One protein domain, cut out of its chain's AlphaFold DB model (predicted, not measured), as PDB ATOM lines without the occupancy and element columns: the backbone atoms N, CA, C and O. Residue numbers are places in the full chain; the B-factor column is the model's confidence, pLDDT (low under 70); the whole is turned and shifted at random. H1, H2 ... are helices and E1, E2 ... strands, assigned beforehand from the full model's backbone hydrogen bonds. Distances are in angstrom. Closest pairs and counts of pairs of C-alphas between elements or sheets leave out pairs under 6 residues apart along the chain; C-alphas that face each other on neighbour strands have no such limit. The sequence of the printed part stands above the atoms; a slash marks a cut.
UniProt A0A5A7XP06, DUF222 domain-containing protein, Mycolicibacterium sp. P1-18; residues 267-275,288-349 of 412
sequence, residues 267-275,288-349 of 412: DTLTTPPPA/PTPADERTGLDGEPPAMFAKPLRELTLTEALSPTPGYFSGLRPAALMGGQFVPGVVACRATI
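Overview. This is residues 267 to 275 and 288 to 349 of the 412 residues of the protein "DUF222 domain-containing protein" of Mycolicibacterium sp. P1-18 (UniProt A0A5A7XP06). Little of this domain is regular structure: a small head of H1, H3 and hairpin E1 E2, from which a wide open loop runs out to H2 and back. The 71 printed residues, 24 in named elements, hold H1, H2, E1, E2, H3 in order; mixed class, one antiparallel sheet, E1 - E2. The whole is loose, radius of gyration of the C-alphas 15.9 A, spans 45 by 32 by 21 A.

Arrangement. H1, residues 290 to 295, touches H3, residues 341 to 347, at a steep tilt of 46 degrees, the same way; their closest C-alphas, Arg 294 and Val 342, are 5.3 A apart. H2, residues 314 to 318, is apart from both. E1, residues 331 to 333, and E2, residues 337 to 339, form an antiparallel hairpin; N 331 and O 339 are within hydrogen-bond range, 2.8 A. In H1, H2 and H3 every O i to N i+4 pair is within range.

Along the chain. H1 begins at C-alpha 290 (-9.781, -0.094, -17.613); H3, 9.8 A long, ends at C-alpha 347 (2.205, -9.451, -21.314).

Size, cuts and confidence. Residues 276 to 287 are cut out, a 12.1 A gap between C-alphas 275 and 288. Links H1 to H2 and H2 to E1 are long. Model pLDDT is under 70 in 13 printed residues, among them 271 to 275.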
ATOM      1  N   ASP A 267      -0.937   4.226 -24.746       85.56
ATOM      2  CA  ASP A 267      -2.158   4.439 -23.973       85.56
ATOM      3  C   ASP A 267      -2.867   3.140 -23.554       85.56
ATOM      4  O   ASP A 267      -3.585   3.160 -22.560       85.56
ATOM      5  N   THR A 268      -2.599   1.996 -24.204       84.88
ATOM      6  CA  THR A 268      -3.038   0.670 -23.724       84.88
ATOM      7  C   THR A 268      -2.466   0.374 -22.335       84.88
ATOM      8  O   THR A 268      -3.121  -0.262 -21.511       84.88
ATOM      9  N   LEU A 269      -1.244   0.841 -22.055       77.38
ATOM     10  CA  LEU A 269      -0.525   0.554 -20.809       77.38
ATOM     11  C   LEU A 269      -0.776   1.593 -19.712       77.38
ATOM     12  O   LEU A 269      -0.552   1.318 -18.535       77.38
ATOM     13  N   THR A 270      -1.267   2.778 -20.066       70.31
ATOM     14  CA  THR A 270      -1.651   3.810 -19.095       70.31
ATOM     15  C   THR A 270      -3.112   3.647 -18.703       70.31
ATOM     16  O   THR A 270      -3.927   3.230 -19.517       70.31
ATOM     17  N   THR A 271      -3.484   3.934 -17.460       54.22
ATOM     18  CA  THR A 271      -4.908   4.064 -17.111       54.22
ATOM     19  C   THR A 271      -5.413   5.365 -17.744       54.22
ATOM     20  O   THR A 271      -4.844   6.415 -17.433       54.22
ATOM     21  N   PRO A 272      -6.400   5.347 -18.660       50.00
ATOM     22  CA  PRO A 272      -6.925   6.588 -19.211       50.00
ATOM     23  C   PRO A 272      -7.594   7.402 -18.088       50.00
ATOM     24  O   PRO A 272      -8.109   6.818 -17.130       50.00
ATOM     25  N   PRO A 273      -7.565   8.746 -18.157       47.34
ATOM     26  CA  PRO A 273      -8.284   9.578 -17.199       47.34
ATOM     27  C   PRO A 273      -9.778   9.215 -17.216       47.34
ATOM     28  O   PRO A 273     -10.290   8.855 -18.281       47.34
ATOM     29  N   PRO A 274     -10.477   9.287 -16.065       45.78
ATOM     30  CA  PRO A 274     -11.901   8.980 -16.011       45.78
ATOM     31  C   PRO A 274     -12.637   9.823 -17.053       45.78
ATOM     32  O   PRO A 274     -12.397  11.030 -17.162       45.78
ATOM     33  N   ALA A 275     -13.499   9.176 -17.840       46.91
ATOM     34  CA  ALA A 275     -14.377   9.887 -18.755       46.91
ATOM     35  C   ALA A 275     -15.202  10.915 -17.952       46.91
ATOM     36  O   ALA A 275     -15.566  10.633 -16.803       46.91
ATOM     37  N   PRO A 288     -17.157  -1.583 -16.739       65.19
ATOM     38  CA  PRO A 288     -15.939  -1.799 -15.975       65.19
ATOM     39  C   PRO A 288     -14.879  -0.784 -16.385       65.19
ATOM     40  O   PRO A 288     -14.730  -0.442 -17.561       65.19
ATOM     41  N   THR A 289     -14.140  -0.276 -15.403       72.69
ATOM     42  CA  THR A 289     -13.043   0.640 -15.690       72.69
ATOM     43  C   THR A 289     -11.890  -0.124 -16.354       72.69
ATOM     44  O   THR A 289     -11.744  -1.332 -16.166       72.69
ATOM     45  N   PRO A 290     -10.979   0.553 -17.070       66.12
ATOM     46  CA  PRO A 290      -9.781  -0.094 -17.613       66.12
ATOM     47  C   PRO A 290      -8.880  -0.746 -16.552       66.12
ATOM     48  O   PRO A 290      -8.065  -1.605 -16.883       66.12
ATOM     49  N   ALA A 291      -8.995  -0.341 -15.281       68.00
ATOM     50  CA  ALA A 291      -8.339  -1.026 -14.172       68.00
ATOM     51  C   ALA A 291      -9.016  -2.374 -13.875       68.00
ATOM     52  O   ALA A 291      -8.317  -3.383 -13.782       68.00
ATOM     53  N   ASP A 292     -10.353  -2.399 -13.837       71.81
ATOM     54  CA  ASP A 292     -11.148  -3.618 -13.644       71.81
ATOM     55  C   ASP A 292     -10.936  -4.609 -14.800       71.81
ATOM     56  O   ASP A 292     -10.749  -5.805 -14.570       71.81
ATOM     57  N   GLU A 293     -10.858  -4.112 -16.042       73.38
ATOM     58  CA  GLU A 293     -10.563  -4.924 -17.231       73.38
ATOM     59  C   GLU A 293      -9.211  -5.653 -17.126       73.38
ATOM     60  O   GLU A 293      -9.095  -6.811 -17.528       73.38
ATOM     61  N   ARG A 294      -8.177  -5.010 -16.559       71.06
ATOM     62  CA  ARG A 294      -6.836  -5.611 -16.400       71.06
ATOM     63  C   ARG A 294      -6.804  -6.733 -15.364       71.06
ATOM     64  O   ARG A 294      -5.993  -7.652 -15.490       71.06
ATOM     65  N   THR A 295      -7.655  -6.649 -14.344       71.38
ATOM     66  CA  THR A 295      -7.794  -7.674 -13.300       71.38
ATOM     67  C   THR A 295      -8.812  -8.757 -13.652       71.38
ATOM     68  O   THR A 295      -8.742  -9.846 -13.097       71.38
ATOM     69  N   GLY A 296      -9.714  -8.500 -14.604       75.31
ATOM     70  CA  GLY A 296     -10.802  -9.407 -14.987       75.31
ATOM     71  C   GLY A 296     -10.391 -10.664 -15.764       75.31
ATOM     72  O   GLY A 296     -11.256 -11.464 -16.105       75.31
ATOM     73  N   LEU A 297      -9.099 -10.848 -16.062       83.00
ATOM     74  CA  LEU A 297      -8.583 -12.075 -16.689       83.00
ATOM     75  C   LEU A 297      -8.432 -13.241 -15.699       83.00
ATOM     76  O   LEU A 297      -8.337 -14.390 -16.126       83.00
ATOM     77  N   ASP A 298      -8.380 -12.946 -14.397       87.12
ATOM     78  CA  ASP A 298      -8.106 -13.926 -13.349       87.12
ATOM     79  C   ASP A 298      -9.363 -14.223 -12.518       87.12
ATOM     80  O   ASP A 298     -10.229 -13.368 -12.338       87.12
ATOM     81  N   GLY A 299      -9.428 -15.430 -11.956       85.69
ATOM     82  CA  GLY A 299     -10.527 -15.873 -11.095       85.69
ATOM     83  C   GLY A 299     -11.480 -16.848 -11.785       85.69
ATOM     84  O   GLY A 299     -11.229 -17.306 -12.903       85.69
ATOM     85  N   GLU A 300     -12.549 -17.236 -11.086       81.38
ATOM     86  CA  GLU A 300     -13.555 -18.132 -11.660       81.38
ATOM     87  C   GLU A 300     -14.299 -17.439 -12.811       81.38
ATOM     88  O   GLU A 300     -14.707 -16.283 -12.663       81.38
ATOM     89  N   PRO A 301     -14.499 -18.124 -13.953       74.38
ATOM     90  CA  PRO A 301     -15.279 -17.561 -15.039       74.38
ATOM     91  C   PRO A 301     -16.710 -17.283 -14.558       74.38
ATOM     92  O   PRO A 301     -17.275 -18.087 -13.808       74.38
ATOM     93  N   PRO A 302     -17.325 -16.171 -14.995       73.81
ATOM     94  CA  PRO A 302     -18.698 -15.874 -14.627       73.81
ATOM     95  C   PRO A 302     -19.627 -16.996 -15.098       73.81
ATOM     96  O   PRO A 302     -19.405 -17.631 -16.134       73.81
ATOM     97  N   ALA A 303     -20.698 -17.236 -14.340       73.81
ATOM     98  CA  ALA A 303     -21.709 -18.203 -14.735       73.81
ATOM     99  C   ALA A 303     -22.275 -17.830 -16.115       73.81
ATOM    100  O   ALA A 303     -22.694 -16.696 -16.336       73.81
ATOM    101  N   MET A 304     -22.331 -18.809 -17.026       68.69
ATOM    102  CA  MET A 304     -22.857 -18.629 -18.389       68.69
ATOM    103  C   MET A 304     -24.283 -18.057 -18.401       68.69
ATOM    104  O   MET A 304     -24.673 -17.367 -19.338       68.69
ATOM    105  N   PHE A 305     -25.054 -18.330 -17.346       70.56
ATOM    106  CA  PHE A 305     -26.391 -17.793 -17.153       70.56
ATOM    107  C   PHE A 305     -26.509 -17.140 -15.777       70.56
ATOM    108  O   PHE A 305     -26.083 -17.710 -14.775       70.56
ATOM    109  N   ALA A 306     -27.175 -15.986 -15.721       73.06
ATOM    110  CA  ALA A 306     -27.418 -15.256 -14.474       73.06
ATOM    111  C   ALA A 306     -28.347 -15.998 -13.488       73.06
ATOM    112  O   ALA A 306     -28.403 -15.656 -12.309       73.06
ATOM    113  N   LYS A 307     -29.097 -17.001 -13.962       79.69
ATOM    114  CA  LYS A 307     -30.008 -17.840 -13.170       79.69
ATOM    115  C   LYS A 307     -30.069 -19.264 -13.750       79.69
ATOM    116  O   LYS A 307     -29.688 -19.456 -14.907       79.69
ATOM    117  N   PRO A 308     -30.525 -20.273 -12.983       81.06
ATOM    118  CA  PRO A 308     -30.645 -21.649 -13.461       81.06
ATOM    119  C   PRO A 308     -31.443 -21.752 -14.768       81.06
ATOM    120  O   PRO A 308     -32.462 -21.087 -14.923       81.06
ATOM    121  N   LEU A 309     -31.043 -22.655 -15.672       76.38
ATOM    122  CA  LEU A 309     -31.689 -22.855 -16.985       76.38
ATOM    123  C   LEU A 309     -33.216 -23.026 -16.909       76.38
ATOM    124  O   LEU A 309     -33.936 -22.545 -17.773       76.38
ATOM    125  N   ARG A 310     -33.717 -23.681 -15.855       84.06
ATOM    126  CA  ARG A 310     -35.158 -23.890 -15.616       84.06
ATOM    127  C   ARG A 310     -35.947 -22.600 -15.344       84.06
ATOM    128  O   ARG A 310     -37.168 -22.613 -15.429       84.06
ATOM    129  N   GLU A 311     -35.260 -21.527 -14.962       85.31
ATOM    130  CA  GLU A 311     -35.819 -20.211 -14.634       85.31
ATOM    131  C   GLU A 311     -35.581 -19.189 -15.764       85.31
ATOM    132  O   GLU A 311     -36.035 -18.046 -15.662       85.31
ATOM    133  N   LEU A 312     -34.881 -19.588 -16.836       81.50
ATOM    134  CA  LEU A 312     -34.684 -18.791 -18.046       81.50
ATOM    135  C   LEU A 312     -35.810 -19.038 -19.044       81.50
ATOM    136  O   LEU A 312     -36.209 -20.169 -19.322       81.50
ATOM    137  N   THR A 313     -36.276 -17.960 -19.653       84.75
ATOM    138  CA  THR A 313     -37.065 -18.022 -20.881       84.75
ATOM    139  C   THR A 313     -36.153 -18.272 -22.087       84.75
ATOM    140  O   THR A 313     -34.962 -17.962 -22.061       84.75
ATOM    141  N   LEU A 314     -36.711 -18.798 -23.183       79.56
ATOM    142  CA  LEU A 314     -35.973 -18.994 -24.439       79.56
ATOM    143  C   LEU A 314     -35.378 -17.674 -24.962       79.56
ATOM    144  O   LEU A 314     -34.260 -17.661 -25.463       79.56
ATOM    145  N   THR A 315     -36.086 -16.558 -24.779       82.75
ATOM    146  CA  THR A 315     -35.577 -15.223 -25.106       82.75
ATOM    147  C   THR A 315     -34.380 -14.846 -24.239       82.75
ATOM    148  O   THR A 315     -33.380 -14.398 -24.782       82.75
ATOM    149  N   GLU A 316     -34.434 -15.054 -22.920       79.19
ATOM    150  CA  GLU A 316     -33.298 -14.770 -22.026       79.19
ATOM    151  C   GLU A 316     -32.083 -15.657 -22.330       79.19
ATOM    152  O   GLU A 316     -30.958 -15.182 -22.267       79.19
ATOM    153  N   ALA A 317     -32.295 -16.922 -22.702       75.19
ATOM    154  CA  ALA A 317     -31.211 -17.837 -23.063       75.19
ATOM    155  C   ALA A 317     -30.551 -17.490 -24.412       75.19
ATOM    156  O   ALA A 317     -29.364 -17.747 -24.600       75.19
ATOM    157  N   LEU A 318     -31.316 -16.923 -25.351       79.75
ATOM    158  CA  LEU A 318     -30.841 -16.516 -26.679       79.75
ATOM    159  C   LEU A 318     -30.413 -15.043 -26.754       79.75
ATOM    160  O   LEU A 318     -29.880 -14.627 -27.781       79.75
ATOM    161  N   SER A 319     -30.654 -14.253 -25.704       75.56
ATOM    162  CA  SER A 319     -30.218 -12.858 -25.620       75.56
ATOM    163  C   SER A 319     -28.905 -12.815 -24.845       75.56
ATOM    164  O   SER A 319     -28.939 -12.859 -23.613       75.56
ATOM    165  N   PRO A 320     -27.744 -12.765 -25.519       65.69
ATOM    166  CA  PRO A 320     -26.481 -12.664 -24.810       65.69
ATOM    167  C   PRO A 320     -26.470 -11.395 -23.957       65.69
ATOM    168  O   PRO A 320     -27.015 -10.359 -24.353       65.69
ATOM    169  N   THR A 321     -25.842 -11.470 -22.783       65.12
ATOM    170  CA  THR A 321     -25.566 -10.277 -21.982       65.12
ATOM    171  C   THR A 321     -24.812  -9.283 -22.867       65.12
ATOM    172  O   THR A 321     -23.826  -9.685 -23.491       65.12
ATOM    173  N   PRO A 322     -25.264  -8.020 -22.981       61.59
ATOM    174  CA  PRO A 322     -24.571  -7.037 -23.796       61.59
ATOM    175  C   PRO A 322     -23.118  -6.933 -23.333       61.59
ATOM    176  O   PRO A 322     -22.854  -6.589 -22.181       61.59
ATOM    177  N   GLY A 323     -22.183  -7.273 -24.218       63.84
ATOM    178  CA  GLY A 323     -20.775  -6.988 -23.988       63.84
ATOM    179  C   GLY A 323     -20.547  -5.478 -23.990       63.84
ATOM    180  O   GLY A 323     -21.263  -4.730 -24.658       63.84
ATOM    181  N   TYR A 324     -19.543  -5.027 -23.253       70.69
ATOM    182  CA  TYR A 324     -19.044  -3.659 -23.331       70.69
ATOM    183  C   TYR A 324     -17.864  -3.602 -24.305       70.69
ATOM    184  O   TYR A 324     -17.128  -4.577 -24.483       70.69
ATOM    185  N   PHE A 325     -17.674  -2.454 -24.952       70.62
ATOM    186  CA  PHE A 325     -16.439  -2.208 -25.687       70.62
ATOM    187  C   PHE A 325     -15.302  -2.043 -24.680       70.62
ATOM    188  O   PHE A 325     -15.422  -1.233 -23.764       70.62
ATOM    189  N   SER A 326     -14.210  -2.793 -24.856       76.00
ATOM    190  CA  SER A 326     -13.021  -2.615 -24.019       76.00
ATOM    191  C   SER A 326     -12.478  -1.197 -24.179       76.00
ATOM    192  O   SER A 326     -12.301  -0.705 -25.299       76.00
ATOM    193  N   GLY A 327     -12.192  -0.549 -23.052       81.12
ATOM    194  CA  GLY A 327     -11.525   0.752 -23.020       81.12
ATOM    195  C   GLY A 327     -10.038   0.676 -23.383       81.12
ATOM    196  O   GLY A 327      -9.398   1.708 -23.597       81.12
ATOM    197  N   LEU A 328      -9.471  -0.533 -23.459       85.19
ATOM    198  CA  LEU A 328      -8.071  -0.772 -23.787       85.19
ATOM    199  C   LEU A 328      -7.897  -1.014 -25.286       85.19
ATOM    200  O   LEU A 328      -8.483  -1.922 -25.877       85.19
ATOM    201  N   ARG A 329      -7.013  -0.232 -25.909       88.56
ATOM    202  CA  ARG A 329      -6.669  -0.438 -27.317       88.56
ATOM    203  C   ARG A 329      -5.996  -1.798 -27.520       88.56
ATOM    204  O   ARG A 329      -5.140  -2.166 -26.709       88.56
ATOM    205  N   PRO A 330      -6.330  -2.512 -28.607       90.50
ATOM    206  CA  PRO A 330      -5.696  -3.781 -28.924       90.50
ATOM    207  C   PRO A 330      -4.210  -3.601 -29.243       90.50
ATOM    208  O   PRO A 330      -3.726  -2.506 -29.540       90.50
ATOM    209  N   ALA A 331      -3.504  -4.717 -29.195       91.62
ATOM    210  CA  ALA A 331      -2.114  -4.863 -29.567       91.62
ATOM    211  C   ALA A 331      -1.981  -5.894 -30.696       91.62
ATOM    212  O   ALA A 331      -2.960  -6.509 -31.128       91.62
ATOM    213  N   ALA A 332      -0.754  -6.095 -31.163       90.81
ATOM    214  CA  ALA A 332      -0.425  -7.146 -32.111       90.81
ATOM    215  C   ALA A 332       0.826  -7.915 -31.676       90.81
ATOM    216  O   ALA A 332       1.787  -7.320 -31.183       90.81
ATOM    217  N   LEU A 333       0.843  -9.228 -31.904       89.69
ATOM    218  CA  LEU A 333       2.087  -9.997 -31.904       89.69
ATOM    219  C   LEU A 333       2.853  -9.740 -33.199       89.69
ATOM    220  O   LEU A 333       2.274  -9.482 -34.261       89.69
ATOM    221  N   MET A 334       4.175  -9.871 -33.130       86.81
ATOM    222  CA  MET A 334       4.996  -9.876 -34.334       86.81
ATOM    223  C   MET A 334       4.596 -11.028 -35.260       86.81
ATOM    224  O   MET A 334       4.563 -12.179 -34.843       86.81
ATOM    225  N   GLY A 335       4.273 -10.703 -36.515       82.19
ATOM    226  CA  GLY A 335       3.530 -11.592 -37.417       82.19
ATOM    227  C   GLY A 335       2.085 -11.149 -37.685       82.19
ATOM    228  O   GLY A 335       1.425 -11.740 -38.533       82.19
ATOM    229  N   GLY A 336       1.600 -10.096 -37.016       79.81
ATOM    230  CA  GLY A 336       0.314  -9.456 -37.317       79.81
ATOM    231  C   GLY A 336      -0.899 -10.071 -36.619       79.81
ATOM    232  O   GLY A 336      -2.029  -9.731 -36.963       79.81
ATOM    233  N   GLN A 337      -0.691 -10.968 -35.654       85.44
ATOM    234  CA  GLN A 337      -1.789 -11.597 -34.920       85.44
ATOM    235  C   GLN A 337      -2.395 -10.607 -33.926       85.44
ATOM    236  O   GLN A 337      -1.669  -9.912 -33.211       85.44
ATOM    237  N   PHE A 338      -3.722 -10.557 -33.888       88.62
ATOM    238  CA  PHE A 338      -4.482  -9.691 -32.994       88.62
ATOM    239  C   PHE A 338      -4.316 -10.112 -31.529       88.62
ATOM    240  O   PHE A 338      -4.367 -11.297 -31.211       88.62
ATOM    241  N   VAL A 339      -4.157  -9.132 -30.637       89.44
ATOM    242  CA  VAL A 339      -4.097  -9.339 -29.186       89.44
ATOM    243  C   VAL A 339      -5.028  -8.336 -28.502       89.44
ATOM    244  O   VAL A 339      -4.839  -7.128 -28.673       89.44
ATOM    245  N   PRO A 340      -6.004  -8.772 -27.689       89.81
ATOM    246  CA  PRO A 340      -6.805  -7.851 -26.887       89.81
ATOM    247  C   PRO A 340      -5.947  -6.993 -25.948       89.81
ATOM    248  O   PRO A 340      -4.947  -7.457 -25.397       89.81
ATOM    249  N   GLY A 341      -6.359  -5.745 -25.706       89.44
ATOM    250  CA  GLY A 341      -5.601  -4.803 -24.872       89.44
ATOM    251  C   GLY A 341      -5.342  -5.309 -23.446       89.44
ATOM    252  O   GLY A 341      -4.257  -5.102 -22.904       89.44
ATOM    253  N   VAL A 342      -6.292  -6.051 -22.868       88.00
ATOM    254  CA  VAL A 342      -6.142  -6.729 -21.565       88.00
ATOM    255  C   VAL A 342      -5.016  -7.772 -21.568       88.00
ATOM    256  O   VAL A 342      -4.184  -7.787 -20.659       88.00
ATOM    257  N   VAL A 343      -4.922  -8.592 -22.621       89.69
ATOM    258  CA  VAL A 343      -3.863  -9.603 -22.788       89.69
ATOM    259  C   VAL A 343      -2.511  -8.919 -23.015       89.69
ATOM    260  O   VAL A 343      -1.495  -9.337 -22.461       89.69
ATOM    261  N   ALA A 344      -2.493  -7.802 -23.745       89.94
ATOM    262  CA  ALA A 344      -1.292  -6.988 -23.915       89.94
ATOM    263  C   ALA A 344      -0.797  -6.392 -22.586       89.94
ATOM    264  O   ALA A 344       0.405  -6.393 -22.320       89.94
ATOM    265  N   CYS A 345      -1.709  -5.933 -21.721       88.62
ATOM    266  CA  CYS A 345      -1.368  -5.480 -20.371       88.62
ATOM    267  C   CYS A 345      -0.763  -6.622 -19.544       88.62
ATOM    268  O   CYS A 345       0.270  -6.425 -18.905       88.62
ATOM    269  N   ARG A 346      -1.341  -7.829 -19.602       86.94
ATOM    270  CA  ARG A 346      -0.786  -9.023 -18.946       86.94
ATOM    271  C   ARG A 346       0.629  -9.341 -19.430       86.94
ATOM    272  O   ARG A 346       1.501  -9.615 -18.611       86.94
ATOM    273  N   ALA A 347       0.885  -9.223 -20.731       87.19
ATOM    274  CA  ALA A 347       2.205  -9.451 -21.314       87.19
ATOM    275  C   ALA A 347       3.285  -8.468 -20.820       87.19
ATOM    276  O   ALA A 347       4.469  -8.737 -20.998       87.19
ATOM    277  N   THR A 348       2.921  -7.346 -20.184       84.75
ATOM    278  CA  THR A 348       3.915  -6.424 -19.604       84.75
ATOM    279  C   THR A 348       4.583  -6.952 -18.338       84.75
ATOM    280  O   THR A 348       5.654  -6.469 -17.963       84.75
ATOM    281  N   ILE A 349       3.988  -7.948 -17.681       79.06
ATOM    282  CA  ILE A 349       4.497  -8.495 -16.425       79.06
ATOM    283  C   ILE A 349       5.834  -9.192 -16.691       79.06
ATOM    284  O   ILE A 349       5.896 -10.242 -17.319       79.06
TER     285      ILE A 349